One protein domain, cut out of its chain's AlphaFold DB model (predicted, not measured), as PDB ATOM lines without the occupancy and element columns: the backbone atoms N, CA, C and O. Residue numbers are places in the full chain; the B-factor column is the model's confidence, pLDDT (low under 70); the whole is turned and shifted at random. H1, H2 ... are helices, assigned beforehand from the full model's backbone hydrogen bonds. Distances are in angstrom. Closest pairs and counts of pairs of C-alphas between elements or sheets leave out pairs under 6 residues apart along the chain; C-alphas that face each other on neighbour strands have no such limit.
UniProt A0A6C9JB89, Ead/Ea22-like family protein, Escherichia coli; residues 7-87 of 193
ATOM      1  N   GLN A   7     -32.279  44.444  53.507       95.31
ATOM      2  CA  GLN A   7     -33.687  44.279  53.163       95.31
ATOM      3  C   GLN A   7     -34.112  45.280  52.083       95.31
ATOM      4  O   GLN A   7     -34.652  44.876  51.059       95.31
ATOM      5  N   ALA A   8     -33.781  46.565  52.256       93.44
ATOM      6  CA  ALA A   8     -34.084  47.591  51.256       93.44
ATOM      7  C   ALA A   8     -33.351  47.339  49.931       93.44
ATOM      8  O   ALA A   8     -33.921  47.520  48.857       93.44
ATOM      9  N   LEU A   9     -32.096  46.884  50.004       94.69
ATOM     10  CA  LEU A   9     -31.317  46.534  48.823       94.69
ATOM     11  C   LEU A   9     -31.921  45.335  48.078       94.69
ATOM     12  O   LEU A   9     -32.026  45.367  46.854       94.69
ATOM     13  N   ARG A  10     -32.351  44.302  48.811       96.31
ATOM     14  CA  ARG A  10     -33.012  43.124  48.243       96.31
ATOM     15  C   ARG A  10     -34.333  43.485  47.570       96.31
ATOM     16  O   ARG A  10     -34.542  43.101  46.428       96.31
ATOM     17  N   GLU A  11     -35.185  44.260  48.232       95.62
ATOM     18  CA  GLU A  11     -36.477  44.685  47.680       95.62
ATOM     19  C   GLU A  11     -36.327  45.566  46.435       95.62
ATOM     20  O   GLU A  11     -37.117  45.456  45.496       95.62
ATOM     21  N   ALA A  12     -35.325  46.450  46.415       95.31
ATOM     22  CA  ALA A  12     -35.026  47.259  45.240       95.31
ATOM     23  C   ALA A  12     -34.486  46.403  44.087       95.31
ATOM     24  O   ALA A  12     -34.900  46.600  42.949       95.31
ATOM     25  N   ALA A  13     -33.622  45.423  44.374       95.81
ATOM     26  CA  ALA A  13     -33.119  44.481  43.375       95.81
ATOM     27  C   ALA A  13     -34.248  43.624  42.782       95.81
ATOM     28  O   ALA A  13     -34.375  43.535  41.565       95.81
ATOM     29  N   GLU A  14     -35.106  43.047  43.627       96.38
ATOM     30  CA  GLU A  14     -36.239  42.213  43.208       96.38
ATOM     31  C   GLU A  14     -37.228  42.982  42.314       96.38
ATOM     32  O   GLU A  14     -37.753  42.413  41.358       96.38
ATOM     33  N   ARG A  15     -37.439  44.284  42.564       94.88
ATOM     34  CA  ARG A  15     -38.254  45.154  41.694       94.88
ATOM     35  C   ARG A  15     -37.534  45.595  40.417       94.88
ATOM     36  O   ARG A  15     -38.176  45.731  39.381       94.88
ATOM     37  N   ALA A  16     -36.220  45.806  40.471       95.06
ATOM     38  CA  ALA A  16     -35.433  46.240  39.320       95.06
ATOM     39  C   ALA A  16     -35.212  45.129  38.281       95.06
ATOM     40  O   ALA A  16     -35.131  45.441  37.097       95.06
ATOM     41  N   ILE A  17     -35.161  43.853  38.683       94.31
ATOM     42  CA  ILE A  17     -34.988  42.703  37.771       94.31
ATOM     43  C   ILE A  17     -36.004  42.706  36.610       94.31
ATOM     44  O   ILE A  17     -35.570  42.805  35.462       94.31
ATOM     45  N   PRO A  18     -37.332  42.679  36.843       93.94
ATOM     46  CA  PRO A  18     -38.301  42.670  35.745       93.94
ATOM     47  C   PRO A  18     -38.291  43.976  34.935       93.94
ATOM     48  O   PRO A  18     -38.594  43.968  33.743       93.94
ATOM     49  N   ALA A  19     -37.933  45.105  35.556       91.75
ATOM     50  CA  ALA A  19     -37.789  46.378  34.857       91.75
ATOM     51  C   ALA A  19     -36.590  46.365  33.891       91.75
ATOM     52  O   ALA A  19     -36.717  46.822  32.758       91.75
ATOM     53  N   MET A  20     -35.454  45.787  34.303       91.31
ATOM     54  CA  MET A  20     -34.278  45.586  33.448       91.31
ATOM     55  C   MET A  20     -34.572  44.613  32.308       91.31
ATOM     56  O   MET A  20     -34.176  44.870  31.175       91.31
ATOM     57  N   GLU A  21     -35.281  43.517  32.586       90.56
ATOM     58  CA  GLU A  21     -35.684  42.547  31.563       90.56
ATOM     59  C   GLU A  21     -36.561  43.195  30.487       90.56
ATOM     60  O   GLU A  21     -36.321  42.999  29.300       90.56
ATOM     61  N   ARG A  22     -37.540  44.022  30.878       88.75
ATOM     62  CA  ARG A  22     -38.379  44.765  29.922       88.75
ATOM     63  C   ARG A  22     -37.587  45.785  29.118       88.75
ATOM     64  O   ARG A  22     -37.782  45.856  27.911       88.75
ATOM     65  N   LEU A  23     -36.685  46.523  29.767       87.44
ATOM     66  CA  LEU A  23     -35.796  47.477  29.101       87.44
ATOM     67  C   LEU A  23     -34.938  46.786  28.026       87.44
ATOM     68  O   LEU A  23     -34.768  47.321  26.938       87.44
ATOM     69  N   LEU A  24     -34.429  45.584  28.318       86.50
ATOM     70  CA  LEU A  24     -33.593  44.803  27.401       86.50
ATOM     71  C   LEU A  24     -34.372  44.243  26.197       86.50
ATOM     72  O   LEU A  24     -33.782  43.975  25.156       86.50
ATOM     73  N   MET A  25     -35.685  44.052  26.345       85.75
ATOM     74  CA  MET A  25     -36.577  43.538  25.299       85.75
ATOM     75  C   MET A  25     -37.088  44.630  24.345       85.75
ATOM     76  O   MET A  25     -37.814  44.314  23.401       85.75
ATOM     77  N   LEU A  26     -36.745  45.900  24.586       83.44
ATOM     78  CA  LEU A  26     -37.110  47.003  23.699       83.44
ATOM     79  C   LEU A  26     -36.350  46.915  22.367       83.44
ATOM     80  O   LEU A  26     -35.195  46.482  22.348       83.44
ATOM     81  N   PRO A  27     -36.974  47.325  21.245       76.75
ATOM     82  CA  PRO A  27     -36.267  47.446  19.978       76.75
ATOM     83  C   PRO A  27     -35.097  48.425  20.146       76.75
ATOM     84  O   PRO A  27     -35.270  49.533  20.649       76.75
ATOM     85  N   ALA A  28     -33.896  47.989  19.760       65.00
ATOM     86  CA  ALA A  28     -32.664  48.772  19.836       65.00
ATOM     87  C   ALA A  28     -32.572  49.775  18.673       65.00
ATOM     88  O   ALA A  28     -31.588  49.785  17.936       65.00
ATOM     89  N   ASP A  29     -33.630  50.556  18.463       68.44
ATOM     90  CA  ASP A  29     -33.602  51.656  17.506       68.44
ATOM     91  C   ASP A  29     -32.732  52.789  18.091       68.44
ATOM     92  O   ASP A  29     -32.757  53.036  19.296       68.44
ATOM     93  N   ASP A  30     -31.939  53.469  17.252       56.91
ATOM     94  CA  ASP A  30     -30.970  54.517  17.653       56.91
ATOM     95  C   ASP A  30     -31.625  55.800  18.224       56.91
ATOM     96  O   ASP A  30     -30.933  56.761  18.578       56.91
ATOM     97  N   ASP A  31     -32.954  55.831  18.329       73.50
ATOM     98  CA  ASP A  31     -33.701  56.956  18.875       73.50
ATOM     99  C   ASP A  31     -33.706  56.916  20.410       73.50
ATOM    100  O   ASP A  31     -34.052  55.924  21.055       73.50
ATOM    101  N   LEU A  32     -33.326  58.037  21.026       75.25
ATOM    102  CA  LEU A  32     -33.367  58.193  22.477       75.25
ATOM    103  C   LEU A  32     -34.823  58.176  22.962       75.25
ATOM    104  O   LEU A  32     -35.526  59.177  22.839       75.25
ATOM    105  N   LEU A  33     -35.249  57.063  23.564       79.06
ATOM    106  CA  LEU A  33     -36.547  56.961  24.231       79.06
ATOM    107  C   LEU A  33     -36.592  57.869  25.467       79.06
ATOM    108  O   LEU A  33     -35.709  57.839  26.330       79.06
ATOM    109  N   SER A  34     -37.650  58.663  25.575       82.31
ATOM    110  CA  SER A  34     -37.950  59.457  26.762       82.31
ATOM    111  C   SER A  34     -38.415  58.579  27.932       82.31
ATOM    112  O   SER A  34     -38.876  57.449  27.767       82.31
ATOM    113  N   GLU A  35     -38.345  59.120  29.153       79.50
ATOM    114  CA  GLU A  35     -38.835  58.435  30.356       79.50
ATOM    115  C   GLU A  35     -40.326  58.065  30.251       79.50
ATOM    116  O   GLU A  35     -40.752  57.028  30.758       79.50
ATOM    117  N   GLN A  36     -41.120  58.897  29.571       80.06
ATOM    118  CA  GLN A  36     -42.542  58.639  29.365       80.06
ATOM    119  C   GLN A  36     -42.765  57.466  28.404       80.06
ATOM    120  O   GLN A  36     -43.559  56.584  28.711       80.06
ATOM    121  N   GLU A  37     -42.012  57.399  27.303       80.94
ATOM    122  CA  GLU A  37     -42.095  56.285  26.350       80.94
ATOM    123  C   GLU A  37     -41.675  54.965  27.005       80.94
ATOM    124  O   GLU A  37     -42.357  53.955  26.866       80.94
ATOM    125  N   LEU A  38     -40.612  54.972  27.812       83.62
ATOM    126  CA  LEU A  38     -40.185  53.800  28.582       83.62
ATOM    127  C   LEU A  38     -41.268  53.315  29.567       83.62
ATOM    128  O   LEU A  38     -41.477  52.105  29.704       83.62
ATOM    129  N   LYS A  39     -41.994  54.235  30.216       83.62
ATOM    130  CA  LYS A  39     -43.152  53.897  31.066       83.62
ATOM    131  C   LYS A  39     -44.308  53.320  30.250       83.62
ATOM    132  O   LYS A  39     -44.934  52.362  30.703       83.62
ATOM    133  N   ASP A  40     -44.550  53.841  29.049       82.94
ATOM    134  CA  ASP A  40     -45.595  53.353  28.141       82.94
ATOM    135  C   ASP A  40     -45.283  51.934  27.618       82.94
ATOM    136  O   ASP A  40     -46.192  51.119  27.452       82.94
ATOM    137  N   TYR A  41     -44.000  51.576  27.483       81.81
ATOM    138  CA  TYR A  41     -43.546  50.195  27.257       81.81
ATOM    139  C   TYR A  41     -43.581  49.301  28.518       81.81
ATOM    140  O   TYR A  41     -43.210  48.124  28.474       81.81
ATOM    141  N   GLY A  42     -44.036  49.828  29.657       82.94
ATOM    142  CA  GLY A  42     -44.176  49.090  30.910       82.94
ATOM    143  C   GLY A  42     -42.871  48.896  31.687       82.94
ATOM    144  O   GLY A  42     -42.810  48.008  32.547       82.94
ATOM    145  N   VAL A  43     -41.828  49.685  31.405       88.44
ATOM    146  CA  VAL A  43     -40.588  49.698  32.194       88.44
ATOM    147  C   VAL A  43     -40.816  50.484  33.488       88.44
ATOM    148  O   VAL A  43     -41.203  51.651  33.468       88.44
ATOM    149  N   ASP A  44     -40.543  49.853  34.632       91.44
ATOM    150  CA  ASP A  44     -40.592  50.507  35.945       91.44
ATOM    151  C   ASP A  44     -39.272  51.248  36.215       91.44
ATOM    152  O   ASP A  44     -38.306  50.710  36.763       91.44
ATOM    153  N   ILE A  45     -39.217  52.499  35.766       89.12
ATOM    154  CA  ILE A  45     -38.026  53.356  35.863       89.12
ATOM    155  C   ILE A  45     -37.745  53.765  37.313       89.12
ATOM    156  O   ILE A  45     -36.583  53.927  37.696       89.12
ATOM    157  N   ASP A  46     -38.783  53.869  38.143       90.81
ATOM    158  CA  ASP A  46     -38.645  54.192  39.561       90.81
ATOM    159  C   ASP A  46     -37.947  53.049  40.312       90.81
ATOM    160  O   ASP A  46     -37.054  53.296  41.129       90.81
ATOM    161  N   ALA A  47     -38.263  51.792  39.981       92.88
ATOM    162  CA  ALA A  47     -37.547  50.626  40.494       92.88
ATOM    163  C   ALA A  47     -36.068  50.607  40.069       92.88
ATOM    164  O   ALA A  47     -35.196  50.353  40.907       92.88
ATOM    165  N   LEU A  48     -35.768  50.927  38.803       92.62
ATOM    166  CA  LEU A  48     -34.388  51.005  38.300       92.62
ATOM    167  C   LEU A  48     -33.577  52.096  39.012       92.62
ATOM    168  O   LEU A  48     -32.448  51.853  39.444       92.62
ATOM    169  N   ASN A  49     -34.157  53.285  39.176       91.44
ATOM    170  CA  ASN A  49     -33.508  54.403  39.857       91.44
ATOM    171  C   ASN A  49     -33.299  54.124  41.351       91.44
ATOM    172  O   ASN A  49     -32.220  54.406  41.881       91.44
ATOM    173  N   ALA A  50     -34.284  53.521  42.024       93.00
ATOM    174  CA  ALA A  50     -34.167  53.121  43.424       93.00
ATOM    175  C   ALA A  50     -33.038  52.100  43.636       93.00
ATOM    176  O   ALA A  50     -32.231  52.248  44.556       93.00
ATOM    177  N   PHE A  51     -32.934  51.093  42.764       94.50
ATOM    178  CA  PHE A  51     -31.844  50.121  42.816       94.50
ATOM    179  C   PHE A  51     -30.483  50.761  42.530       94.50
ATOM    180  O   PHE A  51     -29.546  50.545  43.299       94.50
ATOM    181  N   LYS A  52     -30.374  51.601  41.491       93.25
ATOM    182  CA  LYS A  52     -29.138  52.325  41.142       93.25
ATOM    183  C   LYS A  52     -28.628  53.196  42.292       93.25
ATOM    184  O   LYS A  52     -27.426  53.249  42.529       93.25
ATOM    185  N   PHE A  53     -29.527  53.856  43.022       91.31
ATOM    186  CA  PHE A  53     -29.161  54.667  44.183       91.31
ATOM    187  C   PHE A  53     -28.632  53.815  45.346       91.31
ATOM    188  O   PHE A  53     -27.668  54.188  46.010       91.31
ATOM    189  N   LEU A  54     -29.242  52.651  45.586       92.75
ATOM    190  CA  LEU A  54     -28.838  51.747  46.664       92.75
ATOM    191  C   LEU A  54     -27.568  50.946  46.330       92.75
ATOM    192  O   LEU A  54     -26.834  50.569  47.245       92.75
ATOM    193  N   THR A  55     -27.274  50.724  45.047       93.38
ATOM    194  CA  THR A  55     -26.117  49.957  44.541       93.38
ATOM    195  C   THR A  55     -24.961  50.822  44.050       93.38
ATOM    196  O   THR A  55     -24.293  50.503  43.067       93.38
ATOM    197  N   GLY A  56     -24.673  51.908  44.769       92.44
ATOM    198  CA  GLY A  56     -23.446  52.670  44.545       92.44
ATOM    199  C   GLY A  56     -22.178  51.803  44.688       92.44
ATOM    200  O   GLY A  56     -22.210  50.780  45.388       92.44
ATOM    201  N   PRO A  57     -21.051  52.198  44.065       93.31
ATOM    202  CA  PRO A  57     -19.775  51.484  44.168       93.31
ATOM    203  C   PRO A  57     -19.351  51.190  45.612       93.31
ATOM    204  O   PRO A  57     -18.832  50.115  45.897       93.31
ATOM    205  N   GLU A  58     -19.633  52.102  46.542       92.44
ATOM    206  CA  GLU A  58     -19.346  51.951  47.969       92.44
ATOM    207  C   GLU A  58     -20.157  50.814  48.602       92.44
ATOM    208  O   GLU A  58     -19.616  50.035  49.386       92.44
ATOM    209  N   THR A  59     -21.441  50.682  48.245       93.00
ATOM    210  CA  THR A  59     -22.291  49.578  48.716       93.00
ATOM    211  C   THR A  59     -21.789  48.248  48.166       93.00
ATOM    212  O   THR A  59     -21.707  47.270  48.906       93.00
ATOM    213  N   VAL A  60     -21.421  48.203  46.881       94.38
ATOM    214  CA  VAL A  60     -20.918  46.981  46.236       94.38
ATOM    215  C   VAL A  60     -19.593  46.537  46.857       94.38
ATOM    216  O   VAL A  60     -19.452  45.365  47.197       94.38
ATOM    217  N   LEU A  61     -18.652  47.461  47.072       95.12
ATOM    218  CA  LEU A  61     -17.383  47.160  47.740       95.12
ATOM    219  C   LEU A  61     -17.608  46.643  49.162       95.12
ATOM    220  O   LEU A  61     -17.080  45.597  49.524       95.12
ATOM    221  N   ALA A  62     -18.465  47.304  49.941       93.50
ATOM    222  CA  ALA A  62     -18.749  46.875  51.305       93.50
ATOM    223  C   ALA A  62     -19.415  45.482  51.372       93.50
ATOM    224  O   ALA A  62     -19.113  44.711  52.286       93.50
ATOM    225  N   LEU A  63     -20.263  45.118  50.398       95.25
ATOM    226  CA  LEU A  63     -20.808  43.758  50.272       95.25
ATOM    227  C   LEU A  63     -19.735  42.719  49.934       95.25
ATOM    228  O   LEU A  63     -19.776  41.608  50.464       95.25
ATOM    229  N   LEU A  64     -18.790  43.054  49.050       95.88
ATOM    230  CA  LEU A  64     -17.686  42.164  48.685       95.88
ATOM    231  C   LEU A  64     -16.740  41.941  49.871       95.88
ATOM    232  O   LEU A  64     -16.441  40.789  50.187       95.88
ATOM    233  N   ASP A  65     -16.373  43.006  50.582       95.00
ATOM    234  CA  ASP A  65     -15.530  42.945  51.781       95.00
ATOM    235  C   ASP A  65     -16.203  42.154  52.917       95.00
ATOM    236  O   ASP A  65     -15.556  41.408  53.656       95.00
ATOM    237  N   GLU A  66     -17.518  42.312  53.107       95.38
ATOM    238  CA  GLU A  66     -18.272  41.516  54.080       95.38
ATOM    239  C   GLU A  66     -18.351  40.044  53.667       95.38
ATOM    240  O   GLU A  66     -18.127  39.158  54.495       95.38
ATOM    241  N   ARG A  67     -18.595  39.760  52.382       95.31
ATOM    242  CA  ARG A  67     -18.607  38.391  51.857       95.31
ATOM    243  C   ARG A  67     -17.255  37.704  52.037       95.31
ATOM    244  O   ARG A  67     -17.226  36.543  52.440       95.31
ATOM    245  N   GLU A  68     -16.152  38.393  51.762       97.19
ATOM    246  CA  GLU A  68     -14.809  37.841  51.938       97.19
ATOM    247  C   GLU A  68     -14.511  37.536  53.410       97.19
ATOM    248  O   GLU A  68     -14.098  36.417  53.732       97.19
ATOM    249  N   ARG A  69     -14.812  38.471  54.321       96.56
ATOM    250  CA  ARG A  69     -14.678  38.238  55.769       96.56
ATOM    251  C   ARG A  69     -15.531  37.065  56.249       96.56
ATOM    252  O   ARG A  69     -15.046  36.238  57.018       96.56
ATOM    253  N   ASN A  70     -16.767  36.946  55.766       96.88
ATOM    254  CA  ASN A  70     -17.652  35.835  56.120       96.88
ATOM    255  C   ASN A  70     -17.108  34.486  55.623       96.88
ATOM    256  O   ASN A  70     -17.166  33.497  56.349       96.88
ATOM    257  N   LEU A  71     -16.527  34.434  54.420       97.38
ATOM    258  CA  LEU A  71     -15.888  33.220  53.901       97.38
ATOM    259  C   LEU A  71     -14.647  32.826  54.711       97.38
ATOM    260  O   LEU A  71     -14.434  31.641  54.965       97.38
ATOM    261  N   GLN A  72     -13.835  33.798  55.125       97.06
ATOM    262  CA  GLN A  72     -12.689  33.544  56.000       97.06
ATOM    263  C   GLN A  72     -13.134  33.024  57.374       97.06
ATOM    264  O   GLN A  72     -12.558  32.061  57.874       97.06
ATOM    265  N   TYR A  73     -14.192  33.605  57.944       97.44
ATOM    266  CA  TYR A  73     -14.772  33.153  59.207       97.44
ATOM    267  C   TYR A  73     -15.288  31.711  59.127       97.44
ATOM    268  O   TYR A  73     -14.994  30.908  60.008       97.44
ATOM    269  N   ILE A  74     -16.008  31.353  58.057       97.81
ATOM    270  CA  ILE A  74     -16.484  29.976  57.854       97.81
ATOM    271  C   ILE A  74     -15.300  29.006  57.799       97.81
ATOM    272  O   ILE A  74     -15.304  28.012  58.516       97.81
ATOM    273  N   LYS A  75     -14.243  29.335  57.046       97.94
ATOM    274  CA  LYS A  75     -13.036  28.495  56.980       97.94
ATOM    275  C   LYS A  75     -12.375  28.297  58.344       97.94
ATOM    276  O   LYS A  75     -12.008  27.173  58.671       97.94
ATOM    277  N   SER A  76     -12.219  29.360  59.139       97.31
ATOM    278  CA  SER A  76     -11.602  29.225  60.466       97.31
ATOM    279  C   SER A  76     -12.477  28.403  61.411       97.31
ATOM    280  O   SER A  76     -11.956  27.628  62.204       97.31
ATOM    281  N   ARG A  77     -13.805  28.548  61.315       98.19
ATOM    282  CA  ARG A  77     -14.767  27.768  62.101       98.19
ATOM    283  C   ARG A  77     -14.764  26.297  61.718       98.19
ATOM    284  O   ARG A  77     -14.849  25.458  62.606       98.19
ATOM    285  N   ASP A  78     -14.657  25.982  60.434       98.25
ATOM    286  CA  ASP A  78     -14.572  24.598  59.971       98.25
ATOM    287  C   ASP A  78     -13.291  23.930  60.479       98.25
ATOM    288  O   ASP A  78     -13.353  22.821  61.007       98.25
ATOM    289  N   GLN A  79     -12.159  24.639  60.429       97.88
ATOM    290  CA  GLN A  79     -10.899  24.156  60.994       97.88
ATOM    291  C   GLN A  79     -10.985  23.956  62.516       97.88
ATOM    292  O   GLN A  79     -10.603  22.907  63.028       97.88
ATOM    293  N   GLU A  80     -11.529  24.931  63.250       98.12
ATOM    294  CA  GLU A  80     -11.731  24.819  64.700       98.12
ATOM    295  C   GLU A  80     -12.634  23.621  65.044       98.12
ATOM    296  O   GLU A  80     -12.341  22.848  65.955       98.12
ATOM    297  N   ASN A  81     -13.718  23.420  64.290       98.38
ATOM    298  CA  ASN A  81     -14.626  22.292  64.487       98.38
ATOM    299  C   ASN A  81     -13.940  20.944  64.214       98.38
ATOM    300  O   ASN A  81     -14.212  19.973  64.922       98.38
ATOM    301  N   GLU A  82     -13.057  20.871  63.216       98.19
ATOM    302  CA  GLU A  82     -12.254  19.681  62.935       98.19
ATOM    303  C   GLU A  82     -11.294  19.372  64.093       98.19
ATOM    304  O   GLU A  82     -11.258  18.244  64.591       98.19
ATOM    305  N   GLU A  83     -10.583  20.380  64.602       98.38
ATOM    306  CA  GLU A  83      -9.691  20.239  65.760       98.38
ATOM    307  C   GLU A  83     -10.451  19.799  67.024       98.38
ATOM    308  O   GLU A  83      -9.995  18.911  67.762       98.38
ATOM    309  N   ILE A  84     -11.646  20.354  67.254       98.31
ATOM    310  CA  ILE A  84     -12.544  19.936  68.337       98.31
ATOM    311  C   ILE A  84     -12.970  18.478  68.142       98.31
ATOM    312  O   ILE A  84     -12.903  17.696  69.092       98.31
ATOM    313  N   ALA A  85     -13.374  18.080  66.934       98.56
ATOM    314  CA  ALA A  85     -13.803  16.712  66.649       98.56
ATOM    315  C   ALA A  85     -12.676  15.697  66.900       98.56
ATOM    316  O   ALA A  85     -12.906  14.662  67.533       98.56
ATOM    317  N   LEU A  86     -11.449  16.017  66.484       98.38
ATOM    318  CA  LEU A  86     -10.267  15.194  66.746       98.38
ATOM    319  C   LEU A  86      -9.976  15.078  68.246       98.38
ATOM    320  O   LEU A  86      -9.701  13.984  68.744       98.38
ATOM    321  N   THR A  87     -10.062  16.187  68.980       98.38
ATOM    322  CA  THR A  87      -9.807  16.218  70.428       98.38
ATOM    323  C   THR A  87     -10.858  15.424  71.198       98.38
ATOM    324  O   THR A  87     -10.519  14.574  72.020       98.38
TER     325      THR A  87
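What this domain is: This is residues 7 to 87 of the 193 residues of the protein "Ead/Ea22-like family protein" of Escherichia coli (UniProt A0A6C9JB89). A small body of three helices, in which H3 packs on H1 at a steep angle and the short H2 sits at one end, has one long helix, H4, reaching away from it as an arm. Residues 64 to 87 of H4 stick out and make much of the length; residues 27 to 34, in the loop between H1 and H2, stick out too. The printed part has 81 residues with four named helices, in the order H1, H2, H3, H4, and no named strand: the class is all helix. The whole is extended, with a radius of gyration of the C-alphas of 20.8 A and spans of 69 by 23 by 22 A.

How they stand to each other: H1, residues 7 to 24, touches H3, residues 45 to 54; the closest C-alphas are those of Ala 12 and Phe 51, 4.9 A apart. The two run opposite ways at a steep tilt of 46 degrees. H2, residues 35 to 40, is close to H1 but not clearly touching, the closest C-alphas being those of Leu 23 and Leu 38, 7.7 A apart. H2 and H3 only just touch, with 3 pairs of C-alphas within 8 A, and only at the corner by their link; Lys 39 and Ile 45 have the closest C-alphas, 7.0 A apart. H4, residues 57 to 87, meets H3 only through their link and is apart from H1 and H2. Every O i to N i+4 pair is within hydrogen-bond range in H2, H3 and H4; in H1 it is 12 of 14.

Where its parts are: H1 begins at C-alpha 7 (-33.687, 44.279, 53.163), is 25.8 A long and has a kink of 31 degrees near residue 18. H3 measures 14.3 A. H4 runs 45.1 A from C-alpha 57 (-19.775, 51.484, 44.168) to C-alpha 87 (-9.807, 16.218, 70.428).

The domain as a whole: The C-alphas farthest apart, of Asp 31 and Thr 87, are 69.9 A apart. The printed part has no cut and no long link. Residues 28 to 30 have pLDDT under 70.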